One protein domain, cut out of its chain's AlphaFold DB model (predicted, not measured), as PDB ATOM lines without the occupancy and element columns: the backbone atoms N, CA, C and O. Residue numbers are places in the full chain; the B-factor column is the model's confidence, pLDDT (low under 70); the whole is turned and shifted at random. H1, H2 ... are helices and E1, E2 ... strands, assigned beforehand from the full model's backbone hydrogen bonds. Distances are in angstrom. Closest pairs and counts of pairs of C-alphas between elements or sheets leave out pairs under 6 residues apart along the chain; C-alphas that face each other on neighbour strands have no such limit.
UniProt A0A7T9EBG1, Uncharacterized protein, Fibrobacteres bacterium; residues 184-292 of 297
ATOM      1  N   ASN A 184     264.338 376.364 379.969       66.50
ATOM      2  CA  ASN A 184     265.024 375.142 379.622       66.50
ATOM      3  C   ASN A 184     264.278 373.975 380.270       66.50
ATOM      4  O   ASN A 184     263.979 374.044 381.472       66.50
ATOM      5  N   PRO A 185     263.988 372.901 379.517       74.19
ATOM      6  CA  PRO A 185     263.590 371.657 380.148       74.19
ATOM      7  C   PRO A 185     264.710 371.226 381.098       74.19
ATOM      8  O   PRO A 185     265.894 371.332 380.761       74.19
ATOM      9  N   ILE A 186     264.348 370.763 382.293       77.75
ATOM     10  CA  ILE A 186     265.333 370.182 383.206       77.75
ATOM     11  C   ILE A 186     266.005 368.985 382.511       77.75
ATOM     12  O   ILE A 186     265.293 368.081 382.062       77.75
ATOM     13  N   PRO A 187     267.351 368.945 382.426       78.56
ATOM     14  CA  PRO A 187     268.064 367.799 381.874       78.56
ATOM     15  C   PRO A 187     267.690 366.516 382.619       78.56
ATOM     16  O   PRO A 187     267.612 366.511 383.847       78.56
ATOM     17  N   THR A 188     267.455 365.417 381.900       77.25
ATOM     18  CA  THR A 188     267.008 364.146 382.498       77.25
ATOM     19  C   THR A 188     268.008 363.558 383.493       77.25
ATOM     20  O   THR A 188     267.609 362.845 384.404       77.25
ATOM     21  N   ASP A 189     269.293 363.884 383.360       80.00
ATOM     22  CA  ASP A 189     270.370 363.513 384.281       80.00
ATOM     23  C   ASP A 189     270.501 364.459 385.489       80.00
ATOM     24  O   ASP A 189     271.200 364.149 386.456       80.00
ATOM     25  N   ALA A 190     269.830 365.614 385.458       81.88
ATOM     26  CA  ALA A 190     269.846 366.597 386.534       81.88
ATOM     27  C   ALA A 190     268.795 366.319 387.619       81.88
ATOM     28  O   ALA A 190     268.723 367.082 388.586       81.88
ATOM     29  N   TRP A 191     267.993 365.254 387.499       85.38
ATOM     30  CA  TRP A 191     267.005 364.893 388.511       85.38
ATOM     31  C   TRP A 191     266.816 363.384 388.678       85.38
ATOM     32  O   TRP A 191     267.041 362.600 387.765       85.38
ATOM     33  N   SER A 192     266.380 362.976 389.869       84.44
ATOM     34  CA  SER A 192     266.013 361.592 390.170       84.44
ATOM     35  C   SER A 192     264.853 361.537 391.170       84.44
ATOM     36  O   SER A 192     264.697 362.467 391.969       84.44
ATOM     37  N   PRO A 193     264.043 360.465 391.189       82.31
ATOM     38  CA  PRO A 193     263.104 360.219 392.282       82.31
ATOM     39  C   PRO A 193     263.834 360.166 393.634       82.31
ATOM     40  O   PRO A 193     264.975 359.706 393.715       82.31
ATOM     41  N   ASP A 194     263.194 360.654 394.697       77.75
ATOM     42  CA  ASP A 194     263.669 360.445 396.068       77.75
ATOM     43  C   ASP A 194     263.003 359.189 396.655       77.75
ATOM     44  O   ASP A 194     261.795 359.173 396.885       77.75
ATOM     45  N   GLU A 195     263.794 358.142 396.896       70.56
ATOM     46  CA  GLU A 195     263.339 356.834 397.402       70.56
ATOM     47  C   GLU A 195     263.109 356.797 398.929       70.56
ATOM     48  O   GLU A 195     262.828 355.740 399.495       70.56
ATOM     49  N   SER A 196     263.230 357.933 399.626       67.81
ATOM     50  CA  SER A 196     262.991 358.006 401.075       67.81
ATOM     51  C   SER A 196     261.568 357.537 401.441       67.81
ATOM     52  O   SER A 196     260.625 357.871 400.716       67.81
ATOM     53  N   PRO A 197     261.372 356.829 402.579       57.06
ATOM     54  CA  PRO A 197     260.098 356.204 402.928       57.06
ATOM     55  C   PRO A 197     258.921 357.185 402.839       57.06
ATOM     56  O   PRO A 197     258.962 358.324 403.323       57.06
ATOM     57  N   VAL A 198     257.888 356.720 402.137       54.22
ATOM     58  CA  VAL A 198     256.818 357.533 401.565       54.22
ATOM     59  C   VAL A 198     255.807 357.909 402.644       54.22
ATOM     60  O   VAL A 198     254.875 357.172 402.939       54.22
ATOM     61  N   SER A 199     255.956 359.101 403.209       57.00
ATOM     62  CA  SER A 199     254.777 359.888 403.562       57.00
ATOM     63  C   SER A 199     254.508 360.781 402.358       57.00
ATOM     64  O   SER A 199     255.415 361.500 401.927       57.00
ATOM     65  N   ALA A 200     253.323 360.671 401.755       60.03
ATOM     66  CA  ALA A 200     252.937 361.525 400.637       60.03
ATOM     67  C   ALA A 200     253.179 362.993 401.017       60.03
ATOM     68  O   ALA A 200     252.840 363.412 402.126       60.03
ATOM     69  N   ALA A 201     253.809 363.768 400.132       61.66
ATOM     70  CA  ALA A 201     253.940 365.197 400.373       61.66
ATOM     71  C   ALA A 201     252.534 365.811 400.456       61.66
ATOM     72  O   ALA A 201     251.748 365.684 399.520       61.66
ATOM     73  N   SER A 202     252.214 366.457 401.577       64.75
ATOM     74  CA  SER A 202     250.935 367.153 401.771       64.75
ATOM     75  C   SER A 202     250.883 368.508 401.058       64.75
ATOM     76  O   SER A 202     249.814 369.098 400.947       64.75
ATOM     77  N   GLY A 203     252.023 369.002 400.567       73.56
ATOM     78  CA  GLY A 203     252.134 370.285 399.887       73.56
ATOM     79  C   GLY A 203     253.415 370.412 399.068       73.56
ATOM     80  O   GLY A 203     254.295 369.546 399.110       73.56
ATOM     81  N   PHE A 204     253.490 371.501 398.303       80.75
ATOM     82  CA  PHE A 204     254.677 371.853 397.536       80.75
ATOM     83  C   PHE A 204     255.764 372.383 398.474       80.75
ATOM     84  O   PHE A 204     255.488 373.254 399.297       80.75
ATOM     85  N   ALA A 205     256.984 371.862 398.359       83.31
ATOM     86  CA  ALA A 205     258.104 372.317 399.172       83.31
ATOM     87  C   ALA A 205     259.445 372.141 398.458       83.31
ATOM     88  O   ALA A 205     259.656 371.192 397.699       83.31
ATOM     89  N   LEU A 206     260.376 373.032 398.787       87.31
ATOM     90  CA  LEU A 206     261.776 372.962 398.397       87.31
ATOM     91  C   LEU A 206     262.658 372.906 399.643       87.31
ATOM     92  O   LEU A 206     262.470 373.687 400.574       87.31
ATOM     93  N   ALA A 207     263.650 372.024 399.638       86.88
ATOM     94  CA  ALA A 207     264.665 371.953 400.682       86.88
ATOM     95  C   ALA A 207     266.047 371.722 400.072       86.88
ATOM     96  O   ALA A 207     266.190 370.972 399.110       86.88
ATOM     97  N   LEU A 208     267.077 372.343 400.641       86.06
ATOM     98  CA  LEU A 208     268.458 372.033 400.288       86.06
ATOM     99  C   LEU A 208     268.890 370.790 401.055       86.06
ATOM    100  O   LEU A 208     268.722 370.716 402.270       86.06
ATOM    101  N   ASP A 209     269.478 369.845 400.339       83.00
ATOM    102  CA  ASP A 209     270.064 368.642 400.903       83.00
ATOM    103  C   ASP A 209     271.535 368.564 400.487       83.00
ATOM    104  O   ASP A 209     271.888 368.770 399.320       83.00
ATOM    105  N   SER A 210     272.406 368.321 401.461       72.44
ATOM    106  CA  SER A 210     273.847 368.221 401.241       72.44
ATOM    107  C   SER A 210     274.239 366.756 401.309       72.44
ATOM    108  O   SER A 210     274.324 366.170 402.385       72.44
ATOM    109  N   ILE A 211     274.490 366.173 400.144       70.50
ATOM    110  CA  ILE A 211     275.002 364.812 400.003       70.50
ATOM    111  C   ILE A 211     276.535 364.927 399.896       70.50
ATOM    112  O   ILE A 211     277.023 365.938 399.378       70.50
ATOM    113  N   PRO A 212     277.341 363.963 400.381       68.56
ATOM    114  CA  PRO A 212     278.795 364.031 400.236       68.56
ATOM    115  C   PRO A 212     279.223 364.367 398.796       68.56
ATOM    116  O   PRO A 212     278.907 363.641 397.857       68.56
ATOM    117  N   GLY A 213     279.906 365.503 398.628       67.69
ATOM    118  CA  GLY A 213     280.392 365.991 397.333       67.69
ATOM    119  C   GLY A 213     279.361 366.691 396.435       67.69
ATOM    120  O   GLY A 213     279.732 367.109 395.341       67.69
ATOM    121  N   LYS A 214     278.094 366.846 396.854       75.44
ATOM    122  CA  LYS A 214     277.037 367.421 396.007       75.44
ATOM    123  C   LYS A 214     275.952 368.152 396.804       75.44
ATOM    124  O   LYS A 214     275.327 367.586 397.697       75.44
ATOM    125  N   GLN A 215     275.658 369.393 396.415       82.19
ATOM    126  CA  GLN A 215     274.460 370.098 396.872       82.19
ATOM    127  C   GLN A 215     273.284 369.720 395.965       82.19
ATOM    128  O   GLN A 215     273.375 369.809 394.740       82.19
ATOM    129  N   THR A 216     272.184 369.285 396.562       86.56
ATOM    130  CA  THR A 216     270.963 368.915 395.843       86.56
ATOM    131  C   THR A 216     269.775 369.696 396.375       86.56
ATOM    132  O   THR A 216     269.756 370.121 397.529       86.56
ATOM    133  N   LEU A 217     268.784 369.903 395.519       87.94
ATOM    134  CA  LEU A 217     267.503 370.474 395.896       87.94
ATOM    135  C   LEU A 217     266.484 369.339 395.955       87.94
ATOM    136  O   LEU A 217     266.213 368.677 394.955       87.94
ATOM    137  N   ARG A 218     265.934 369.096 397.138       87.81
ATOM    138  CA  ARG A 218     264.819 368.183 397.338       87.81
ATOM    139  C   ARG A 218     263.526 368.932 397.046       87.81
ATOM    140  O   ARG A 218     263.173 369.880 397.744       87.81
ATOM    141  N   LEU A 219     262.834 368.487 396.010       86.50
ATOM    142  CA  LEU A 219     261.531 368.972 395.592       86.50
ATOM    143  C   LEU A 219     260.465 368.005 396.101       86.50
ATOM    144  O   LEU A 219     260.547 366.807 395.846       86.50
ATOM    145  N   SER A 220     259.461 368.524 396.797       84.50
ATOM    146  CA  SER A 220     258.245 367.795 397.155       84.50
ATOM    147  C   SER A 220     257.062 368.423 396.431       84.50
ATOM    148  O   SER A 220     256.888 369.636 396.478       84.50
ATOM    149  N   VAL A 221     256.262 367.605 395.757       78.69
ATOM    150  CA  VAL A 221     255.073 368.014 395.006       78.69
ATOM    151  C   VAL A 221     253.907 367.173 395.510       78.69
ATOM    152  O   VAL A 221     254.051 365.948 395.578       78.69
ATOM    153  N   PRO A 222     252.763 367.779 395.863       72.94
ATOM    154  CA  PRO A 222     251.627 367.026 396.360       72.94
ATOM    155  C   PRO A 222     251.166 365.999 395.323       72.94
ATOM    156  O   PRO A 222     251.227 366.227 394.110       72.94
ATOM    157  N   SER A 223     250.733 364.840 395.810       66.38
ATOM    158  CA  SER A 223     250.119 363.811 394.977       66.38
ATOM    159  C   SER A 223     248.807 364.367 394.413       66.38
ATOM    160  O   SER A 223     247.867 364.596 395.168       66.38
ATOM    161  N   GLY A 224     248.767 364.645 393.109       57.88
ATOM    162  CA  GLY A 224     247.575 365.141 392.413       57.88
ATOM    163  C   GLY A 224     246.829 364.023 391.678       57.88
ATOM    164  O   GLY A 224     247.383 362.927 391.537       57.88
ATOM    165  N   PRO A 225     245.595 364.280 391.203       53.03
ATOM    166  CA  PRO A 225     244.874 363.334 390.356       53.03
ATOM    167  C   PRO A 225     245.711 362.988 389.115       53.03
ATOM    168  O   PRO A 225     246.437 363.824 388.585       53.03
ATOM    169  N   ALA A 226     245.629 361.730 388.684       49.56
ATOM    170  CA  ALA A 226     246.497 361.110 387.679       49.56
ATOM    171  C   ALA A 226     246.285 361.611 386.233       49.56
ATOM    172  O   ALA A 226     246.791 361.001 385.292       49.56
ATOM    173  N   GLU A 227     245.544 362.699 386.037       51.59
ATOM    174  CA  GLU A 227     245.196 363.213 384.718       51.59
ATOM    175  C   GLU A 227     246.030 364.454 384.396       51.59
ATOM    176  O   GLU A 227     245.714 365.570 384.801       51.59
ATOM    177  N   GLY A 228     247.126 364.243 383.665       58.19
ATOM    178  CA  GLY A 228     247.891 365.317 383.029       58.19
ATOM    179  C   GLY A 228     249.363 365.414 383.434       58.19
ATOM    180  O   GLY A 228     249.798 364.982 384.502       58.19
ATOM    181  N   GLU A 229     250.152 365.990 382.528       65.56
ATOM    182  CA  GLU A 229     251.545 366.365 382.762       65.56
ATOM    183  C   GLU A 229     251.605 367.497 383.795       65.56
ATOM    184  O   GLU A 229     251.040 368.574 383.588       65.56
ATOM    185  N   ARG A 230     252.300 367.263 384.914       72.88
ATOM    186  CA  ARG A 230     252.467 368.278 385.959       72.88
ATOM    187  C   ARG A 230     253.713 369.099 385.681       72.88
ATOM    188  O   ARG A 230     254.806 368.540 385.630       72.88
ATOM    189  N   LYS A 231     253.578 370.417 385.557       77.06
ATOM    190  CA  LYS A 231     254.725 371.321 385.389       77.06
ATOM    191  C   LYS A 231     255.128 371.971 386.708       77.06
ATOM    192  O   LYS A 231     254.288 372.485 387.448       77.06
ATOM    193  N   VAL A 232     256.428 371.958 386.980       80.06
ATOM    194  CA  VAL A 232     257.064 372.700 388.072       80.06
ATOM    195  C   VAL A 232     258.099 373.639 387.474       80.06
ATOM    196  O   VAL A 232     258.979 373.201 386.738       80.06
ATOM    197  N   HIS A 233     258.029 374.918 387.819       81.00
ATOM    198  CA  HIS A 233     259.028 375.904 387.430       81.00
ATOM    199  C   HIS A 233     259.981 376.168 388.597       81.00
ATOM    200  O   HIS A 233     259.555 376.315 389.743       81.00
ATOM    201  N   LEU A 234     261.279 376.223 388.310       83.75
ATOM    202  CA  LEU A 234     262.331 376.555 389.267       83.75
ATOM    203  C   LEU A 234     263.074 377.793 388.778       83.75
ATOM    204  O   LEU A 234     263.789 377.727 387.782       83.75
ATOM    205  N   ALA A 235     262.941 378.905 389.491       80.69
ATOM    206  CA  ALA A 235     263.619 380.158 389.193       80.69
ATOM    207  C   ALA A 235     264.765 380.405 390.183       80.69
ATOM    208  O   ALA A 235     264.553 380.454 391.388       80.69
ATOM    209  N   GLY A 236     265.987 380.560 389.685       80.81
ATOM    210  CA  GLY A 236     267.190 380.804 390.474       80.81
ATOM    211  C   GLY A 236     267.728 382.213 390.268       80.81
ATOM    212  O   GLY A 236     268.154 382.537 389.161       80.81
ATOM    213  N   LEU A 237     267.746 383.032 391.323       81.56
ATOM    214  CA  LEU A 237     268.331 384.376 391.332       81.56
ATOM    215  C   LEU A 237     269.734 384.339 391.941       81.56
ATOM    216  O   LEU A 237     269.899 384.239 393.160       81.56
ATOM    217  N   VAL A 238     270.741 384.459 391.084       77.62
ATOM    218  CA  VAL A 238     272.159 384.492 391.446       77.62
ATOM    219  C   VAL A 238     272.503 385.839 392.081       77.62
ATOM    220  O   VAL A 238     272.129 386.900 391.567       77.62
ATOM    221  N   ARG A 239     273.265 385.821 393.181       70.31
ATOM    222  CA  ARG A 239     273.862 387.037 393.751       70.31
ATOM    223  C   ARG A 239     274.771 387.685 392.690       70.31
ATOM    224  O   ARG A 239     275.784 387.108 392.316       70.31
ATOM    225  N   GLY A 240     274.377 388.852 392.178       64.88
ATOM    226  CA  GLY A 240     274.966 389.465 390.972       64.88
ATOM    227  C   GLY A 240     273.956 389.755 389.852       64.88
ATOM    228  O   GLY A 240     274.310 390.385 388.859       64.88
ATOM    229  N   GLY A 241     272.693 389.349 390.024       65.94
ATOM    230  CA  GLY A 241     271.565 389.833 389.220       65.94
ATOM    231  C   GLY A 241     271.139 388.940 388.057       65.94
ATOM    232  O   GLY A 241     270.266 389.337 387.297       65.94
ATOM    233  N   SER A 242     271.702 387.739 387.912       72.00
ATOM    234  CA  SER A 242     271.256 386.789 386.883       72.00
ATOM    235  C   SER A 242     270.086 385.945 387.391       72.00
ATOM    236  O   SER A 242     270.191 385.339 388.457       72.00
ATOM    237  N   LEU A 243     269.000 385.864 386.620       74.81
ATOM    238  CA  LEU A 243     267.902 384.920 386.852       74.81
ATOM    239  C   LEU A 243     267.949 383.808 385.805       74.81
ATOM    240  O   LEU A 243     268.076 384.087 384.616       74.81
ATOM    241  N   VAL A 244     267.802 382.563 386.248       76.06
ATOM    242  CA  VAL A 244     267.669 381.385 385.382       76.06
ATOM    243  C   VAL A 244     266.383 380.667 385.750       76.06
ATOM    244  O   VAL A 244     266.126 380.487 386.936       76.06
ATOM    245  N   VAL A 245     265.587 380.237 384.770       76.81
ATOM    246  CA  VAL A 245     264.339 379.508 385.033       76.81
ATOM    247  C   VAL A 245     264.332 378.170 384.306       76.81
ATOM    248  O   VAL A 245     264.617 378.087 383.116       76.81
ATOM    249  N   TRP A 246     264.014 377.112 385.041       80.56
ATOM    250  CA  TRP A 246     263.893 375.754 384.528       80.56
ATOM    251  C   TRP A 246     262.457 375.275 384.636       80.56
ATOM    252  O   TRP A 246     261.786 375.567 385.623       80.56
ATOM    253  N   THR A 247     262.023 374.483 383.663       79.44
ATOM    254  CA  THR A 247     260.710 373.836 383.683       79.44
ATOM    255  C   THR A 247     260.901 372.328 383.778       79.44
ATOM    256  O   THR A 247     261.573 371.711 382.952       79.44
ATOM    257  N   LEU A 248     260.317 371.733 384.812       78.00
ATOM    258  CA  LEU A 248     260.258 370.297 385.024       78.00
ATOM    259  C   LEU A 248     258.868 369.791 384.667       78.00
ATOM    260  O   LEU A 248     257.891 370.119 385.340       78.00
ATOM    261  N   SER A 249     258.814 368.948 383.650       76.56
ATOM    262  CA  SER A 249     257.635 368.168 383.305       76.56
ATOM    263  C   SER A 249     257.657 366.841 384.053       76.56
ATOM    264  O   SER A 249     258.482 365.969 383.776       76.56
ATOM    265  N   LEU A 250     256.766 366.688 385.027       71.12
ATOM    266  CA  LEU A 250     256.612 365.473 385.811       71.12
ATOM    267  C   LEU A 250     255.566 364.559 385.149       71.12
ATOM    268  O   LEU A 250     254.407 364.968 385.008       71.12
ATOM    269  N   PRO A 251     255.931 363.317 384.776       60.12
ATOM    270  CA  PRO A 251     254.987 362.374 384.194       60.12
ATOM    271  C   PRO A 251     253.877 362.017 385.192       60.12
ATOM    272  O   PRO A 251     254.131 361.809 386.384       60.12
ATOM    273  N   ALA A 252     252.643 361.913 384.690       56.78
ATOM    274  CA  ALA A 252     251.441 361.608 385.473       56.78
ATOM    275  C   ALA A 252     251.520 360.259 386.222       56.78
ATOM    276  O   ALA A 252     250.873 360.065 387.247       56.78
ATOM    277  N   THR A 253     252.342 359.330 385.731       48.75
ATOM    278  CA  THR A 253     252.281 357.897 386.055       48.75
ATOM    279  C   THR A 253     253.132 357.441 387.234       48.75
ATOM    280  O   THR A 253     252.992 356.302 387.664       48.75
ATOM    281  N   ASN A 254     254.030 358.269 387.770       50.94
ATOM    282  CA  ASN A 254     255.121 357.710 388.574       50.94
ATOM    283  C   ASN A 254     254.871 357.610 390.083       50.94
ATOM    284  O   ASN A 254     255.736 357.088 390.776       50.94
ATOM    285  N   GLY A 255     253.747 358.089 390.629       55.72
ATOM    286  CA  GLY A 255     253.428 357.981 392.070       55.72
ATOM    287  C   GLY A 255     254.415 358.677 393.032       55.72
ATOM    288  O   GLY A 255     254.112 358.874 394.208       55.72
ATOM    289  N   HIS A 256     255.583 359.099 392.542       65.25
ATOM    290  CA  HIS A 256     256.589 359.833 393.278       65.25
ATOM    291  C   HIS A 256     256.114 361.271 393.481       65.25
ATOM    292  O   HIS A 256     255.785 361.997 392.541       65.25
ATOM    293  N   SER A 257     256.090 361.674 394.746       74.00
ATOM    294  CA  SER A 257     255.813 363.042 395.193       74.00
ATOM    295  C   SER A 257     257.094 363.789 395.557       74.00
ATOM    296  O   SER A 257     257.036 364.933 395.996       74.00
ATOM    297  N   ARG A 258     258.264 363.152 395.413       81.06
ATOM    298  CA  ARG A 258     259.550 363.706 395.829       81.06
ATOM    299  C   ARG A 258     260.639 363.416 394.810       81.06
ATOM    300  O   ARG A 258     260.758 362.293 394.319       81.06
ATOM    301  N   PHE A 259     261.444 364.431 394.543       84.38
ATOM    302  CA  PHE A 259     262.521 364.412 393.565       84.38
ATOM    303  C   PHE A 259     263.757 365.085 394.151       84.38
ATOM    304  O   PHE A 259     263.654 366.000 394.970       84.38
ATOM    305  N   ARG A 260     264.934 364.655 393.710       88.00
ATOM    306  CA  ARG A 260     266.203 365.335 393.966       88.00
ATOM    307  C   ARG A 260     266.701 365.941 392.675       88.00
ATOM    308  O   ARG A 260     266.682 365.289 391.640       88.00
ATOM    309  N   LEU A 261     267.151 367.180 392.765       88.06
ATOM    310  CA  LEU A 261     267.612 367.990 391.652       88.06
ATOM    311  C   LEU A 261     269.070 368.377 391.891       88.06
ATOM    312  O   LEU A 261     269.455 368.757 392.998       88.06
ATOM    313  N   ASP A 262     269.891 368.285 390.855       87.62
ATOM    314  CA  ASP A 262     271.302 368.641 390.902       87.62
ATOM    315  C   ASP A 262     271.500 370.158 390.776       87.62
ATOM    316  O   ASP A 262     271.417 370.726 389.683       87.62
ATOM    317  N   MET A 263     271.828 370.820 391.890       85.19
ATOM    318  CA  MET A 263     272.066 372.268 391.904       85.19
ATOM    319  C   MET A 263     273.243 372.681 391.019       85.19
ATOM    320  O   MET A 263     273.203 373.758 390.435       85.19
ATOM    321  N   SER A 264     274.276 371.845 390.881       82.75
ATOM    322  CA  SER A 264     275.451 372.176 390.064       82.75
ATOM    323  C   SER A 264     275.144 372.182 388.565       82.75
ATOM    324  O   SER A 264     275.794 372.894 387.802       82.75
ATOM    325  N   ARG A 265     274.125 371.421 388.147       83.75
ATOM    326  CA  ARG A 265     273.654 371.359 386.758       83.75
ATOM    327  C   ARG A 265     272.654 372.460 386.446       83.75
ATOM    328  O   ARG A 265     272.775 373.106 385.412       83.75
ATOM    329  N   LEU A 266     271.692 372.680 387.340       80.69
ATOM    330  CA  LEU A 266     270.624 373.657 387.124       80.69
ATOM    331  C   LEU A 266     271.088 375.083 387.417       80.69
ATOM    332  O   LEU A 266     270.779 376.022 386.687       80.69
ATOM    333  N   PHE A 267     271.856 375.263 388.485       83.62
ATOM    334  CA  PHE A 267     272.243 376.576 388.977       83.62
ATOM    335  C   PHE A 267     273.718 376.609 389.405       83.62
ATOM    336  O   PHE A 267     274.019 376.869 390.576       83.62
ATOM    337  N   PRO A 268     274.665 376.395 388.470       80.25
ATOM    338  CA  PRO A 268     276.098 376.338 388.782       80.25
ATOM    339  C   PRO A 268     276.597 377.592 389.515       80.25
ATOM    340  O   PRO A 268     277.409 377.513 390.438       80.25
ATOM    341  N   SER A 269     276.068 378.763 389.151       79.62
ATOM    342  CA  SER A 269     276.403 380.024 389.812       79.62
ATOM    343  C   SER A 269     275.787 380.144 391.211       79.62
ATOM    344  O   SER A 269     276.451 380.641 392.112       79.62
ATOM    345  N   LEU A 270     274.571 379.635 391.456       80.00
ATOM    346  CA  LEU A 270     273.973 379.674 392.803       80.00
ATOM    347  C   LEU A 270     274.780 378.859 393.810       80.00
ATOM    348  O   LEU A 270     274.952 379.302 394.944       80.00
ATOM    349  N   ALA A 271     275.299 377.702 393.393       71.44
ATOM    350  CA  ALA A 271     276.116 376.848 394.252       71.44
ATOM    351  C   ALA A 271     277.406 377.546 394.733       71.44
ATOM    352  O   ALA A 271     277.927 377.222 395.799       71.44
ATOM    353  N   THR A 272     277.913 378.518 393.965       74.75
ATOM    354  CA  THR A 272     279.201 379.184 394.217       74.75
ATOM    355  C   THR A 272     279.064 380.585 394.807       74.75
ATOM    356  O   THR A 272     279.880 380.970 395.640       74.75
ATOM    357  N   THR A 273     278.041 381.353 394.428       76.69
ATOM    358  CA  THR A 273     277.854 382.745 394.887       76.69
ATOM    359  C   THR A 273     276.740 382.906 395.918       76.69
ATOM    360  O   THR A 273     276.615 383.962 396.549       76.69
ATOM    361  N   GLY A 274     275.914 381.872 396.088       78.75
ATOM    362  CA  GLY A 274     274.661 381.944 396.822       78.75
ATOM    363  C   GLY A 274     273.601 382.748 396.066       78.75
ATOM    364  O   GLY A 274     273.854 383.330 395.002       78.75
ATOM    365  N   GLY A 275     272.395 382.778 396.625       84.50
ATOM    366  CA  GLY A 275     271.246 383.455 396.035       84.50
ATOM    367  C   GLY A 275     269.930 382.873 396.530       84.50
ATOM    368  O   GLY A 275     269.816 382.498 397.695       84.50
ATOM    369  N   TRP A 276     268.942 382.805 395.644       84.88
ATOM    370  CA  TRP A 276     267.596 382.332 395.967       84.88
ATOM    371  C   TRP A 276     267.100 381.373 394.894       84.88
ATOM    372  O   TRP A 276     267.335 381.609 393.712       84.88
ATOM    373  N   VAL A 277     266.393 380.321 395.298       86.31
ATOM    374  CA  VAL A 277     265.620 379.462 394.396       86.31
ATOM    375  C   VAL A 277     264.149 379.588 394.753       86.31
ATOM    376  O   VAL A 277     263.779 379.514 395.921       86.31
ATOM    377  N   VAL A 278     263.310 379.763 393.743       82.81
ATOM    378  CA  VAL A 278     261.858 379.805 393.862       82.81
ATOM    379  C   VAL A 278     261.288 378.649 393.077       82.81
ATOM    380  O   VAL A 278     261.572 378.497 391.894       82.81
ATOM    381  N   GLY A 279     260.512 377.820 393.753       83.00
ATOM    382  CA  GLY A 279     259.752 376.750 393.140       83.00
ATOM    383  C   GLY A 279     258.299 377.154 393.009       83.00
ATOM    384  O   GLY A 279     257.733 377.703 393.954       83.00
ATOM    385  N   ILE A 280     257.717 376.864 391.852       77.19
ATOM    386  CA  ILE A 280     256.320 377.139 391.531       77.19
ATOM    387  C   ILE A 280     255.728 375.861 390.947       77.19
ATOM    388  O   ILE A 280     256.241 375.331 389.962       77.19
ATOM    389  N   SER A 281     254.662 375.359 391.560       75.12
ATOM    390  CA  SER A 281     253.872 374.243 391.029       75.12
ATOM    391  C   SER A 281     252.587 374.761 390.399       75.12
ATOM    392  O   SER A 281     252.032 375.754 390.868       75.12
ATOM    393  N   GLN A 282     252.070 374.043 389.394       66.88
ATOM    394  CA  GLN A 282     250.684 374.207 388.944       66.88
ATOM    395  C   GLN A 282     249.743 374.233 390.165       66.88
ATOM    396  O   GLN A 282     249.829 373.349 391.023       66.88
ATOM    397  N   GLY A 283     248.903 375.271 390.261       57.47
ATOM    398  CA  GLY A 283     248.010 375.510 391.403       57.47
ATOM    399  C   GLY A 283     248.512 376.522 392.442       57.47
ATOM    400  O   GLY A 283     248.166 376.400 393.613       57.47
ATOM    401  N   SER A 284     249.319 377.512 392.041       57.25
ATOM    402  CA  SER A 284     249.592 378.720 392.845       57.25
ATOM    403  C   SER A 284     250.405 378.515 394.132       57.25
ATOM    404  O   SER A 284     250.525 379.436 394.943       57.25
ATOM    405  N   LEU A 285     251.015 377.344 394.333       61.59
ATOM    406  CA  LEU A 285     251.903 377.104 395.471       61.59
ATOM    407  C   LEU A 285     253.332 377.520 395.124       61.59
ATOM    408  O   LEU A 285     253.990 376.896 394.287       61.59
ATOM    409  N   THR A 286     253.814 378.552 395.816       70.50
ATOM    410  CA  THR A 286     255.173 379.077 395.668       70.50
ATOM    411  C   THR A 286     255.993 378.805 396.926       70.50
ATOM    412  O   THR A 286     255.541 379.052 398.041       70.50
ATOM    413  N   THR A 287     257.223 378.312 396.770       76.81
ATOM    414  CA  THR A 287     258.202 378.207 397.865       76.81
ATOM    415  C   THR A 287     259.476 378.937 397.487       76.81
ATOM    416  O   THR A 287     260.041 378.687 396.426       76.81
ATOM    417  N   ILE A 288     259.954 379.802 398.378       79.69
ATOM    418  CA  ILE A 288     261.210 380.536 398.224       79.69
ATOM    419  C   ILE A 288     262.239 379.953 399.194       79.69
ATOM    420  O   ILE A 288     261.980 379.852 400.392       79.69
ATOM    421  N   LEU A 289     263.414 379.595 398.683       81.94
ATOM    422  CA  LEU A 289     264.493 378.979 399.443       81.94
ATOM    423  C   LEU A 289     265.801 379.767 399.262       81.94
ATOM    424  O   LEU A 289     266.309 379.851 398.138       81.94
ATOM    425  N   PRO A 290     266.382 380.337 400.333       79.94
ATOM    426  CA  PRO A 290     267.710 380.932 400.255       79.94
ATOM    427  C   PRO A 290     268.777 379.845 400.063       79.94
ATOM    428  O   PRO A 290     268.758 378.806 400.722       79.94
ATOM    429  N   VAL A 291     269.739 380.111 399.182       78.44
ATOM    430  CA  VAL A 291     270.888 379.242 398.915       78.44
ATOM    431  C   VAL A 291     272.151 379.928 399.415       78.44
ATOM    432  O   VAL A 291     272.553 380.975 398.904       78.44
ATOM    433  N   ALA A 292     272.784 379.336 400.426       74.12
ATOM    434  CA  ALA A 292     274.100 379.749 400.895       74.12
ATOM    435  C   ALA A 292     275.211 379.057 400.091       74.12
ATOM    436  O   ALA A 292     275.024 377.949 399.583       74.12
TER     437      ALA A 292
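AT A GLANCE: This is residues 184 to 292 of the 297 residues of an uncharacterized protein of Fibrobacteres bacterium (UniProt A0A7T9EBG1). Two twisted four-stranded sheets lie face to face as a sandwich, with their strands crossed at 38 degrees, and two short helices, H1 and H2, sit between them toward one end. On one side the edge strands E2 and E8 come near each other; on the other, the first printed residues run beside E5 and then on to E1 in the other sheet. There are 109 printed residues with eight named strands and two named helices, in the order E1 E2 E3 E4 E5 E6 H1 H2 E7 E8, and the class is mostly strand. Both sheets are antiparallel throughout, in the orders E1 E6 E3 E2 and E5 E4 E7 E8. The whole is compact, with a radius of gyration of the C-alphas of 13.3 A and spans of 40 by 29 by 23 A.

HOW THE PARTS SIT: Start at residues 184 to 185, which pair, parallel, with residues 246 to 247 of E5, residues 243 to 250. Then look at E1, residues 191 to 193, an edge strand antiparallel to E6, residues 258 to 262; N 192 and O 260 are 2.9 A apart, within hydrogen-bond range. On the other side of E6 is E3, residues 214 to 220, with N 217 and O 261 at 2.8 A. E3 forms a hairpin with the edge strand E2, residues 205 to 211, where N 207 and O 218 are 2.9 A apart. This sheet is only just strongly twisted, its C-alphas up to 4.5 A off its best plane. In the second sheet, strongly twisted at up to 5.7 A, E5 is an edge strand in a hairpin with E4, residues 230 to 238, and N 234 and O 246 are 2.8 A apart. E4 is antiparallel to E7, residues 275 to 281, with N 235 and O 278 at 2.8 A. E7 forms a hairpin with the edge strand E8, residues 285 to 291, with N 279 and O 287 at 2.8 A. The two sheets make a sandwich, two sheets face to face, 10.8 A centre to centre where they face each other. The closest C-alphas of E2 and E8 are those of Ala 205 and Thr 287, 6.0 A apart. H1, residues 263 to 266, is on the first sheet at a height of 6.6 A, over none of its strands, and only grazes the second. H2, residues 268 to 273, is on the second sheet at a height of 7.4 A. H1 and H2 only just touch, only at the corner, with Ser 264 and Ala 271 closest at 6.3 A between C-alphas. In H2, 1 of 2 O i to N i+4 pairs is within hydrogen-bond range; H1 is too short for such a pair.

IN THESE COORDINATES: Find C-alpha 191 at (267.005, 364.893, 388.511), where E1, 191 to 193, begins. E2, 205 to 211, is 18.5 A long, and E3, 214 to 220, is 18.8 A. The longest strand, E4, runs from C-alpha 230 at (252.467, 368.278, 385.959) to C-alpha 238, 26.1 A; E5, 243 to 250, covers 22.5 A. E6, 258 to 262, covers 13.7 A, then come H1, 263 to 266, and H2, 268 to 273, 9.0 A. E7, 275 to 281, is 20.3 A long, and E8, 285 to 291, 19.4 A, ending at (270.888, 379.242, 398.915).

THE WHOLE: Look for the two C-alphas farthest apart at Ala 226 and Gly 240, 40.3 A. The printed part has no cut, and its one long link is E1 to E2. The mean pLDDT of the printed part is 74.5; 29 residues are under 70, among them residues 196 to 202, 223 to 229 and 251 to 256.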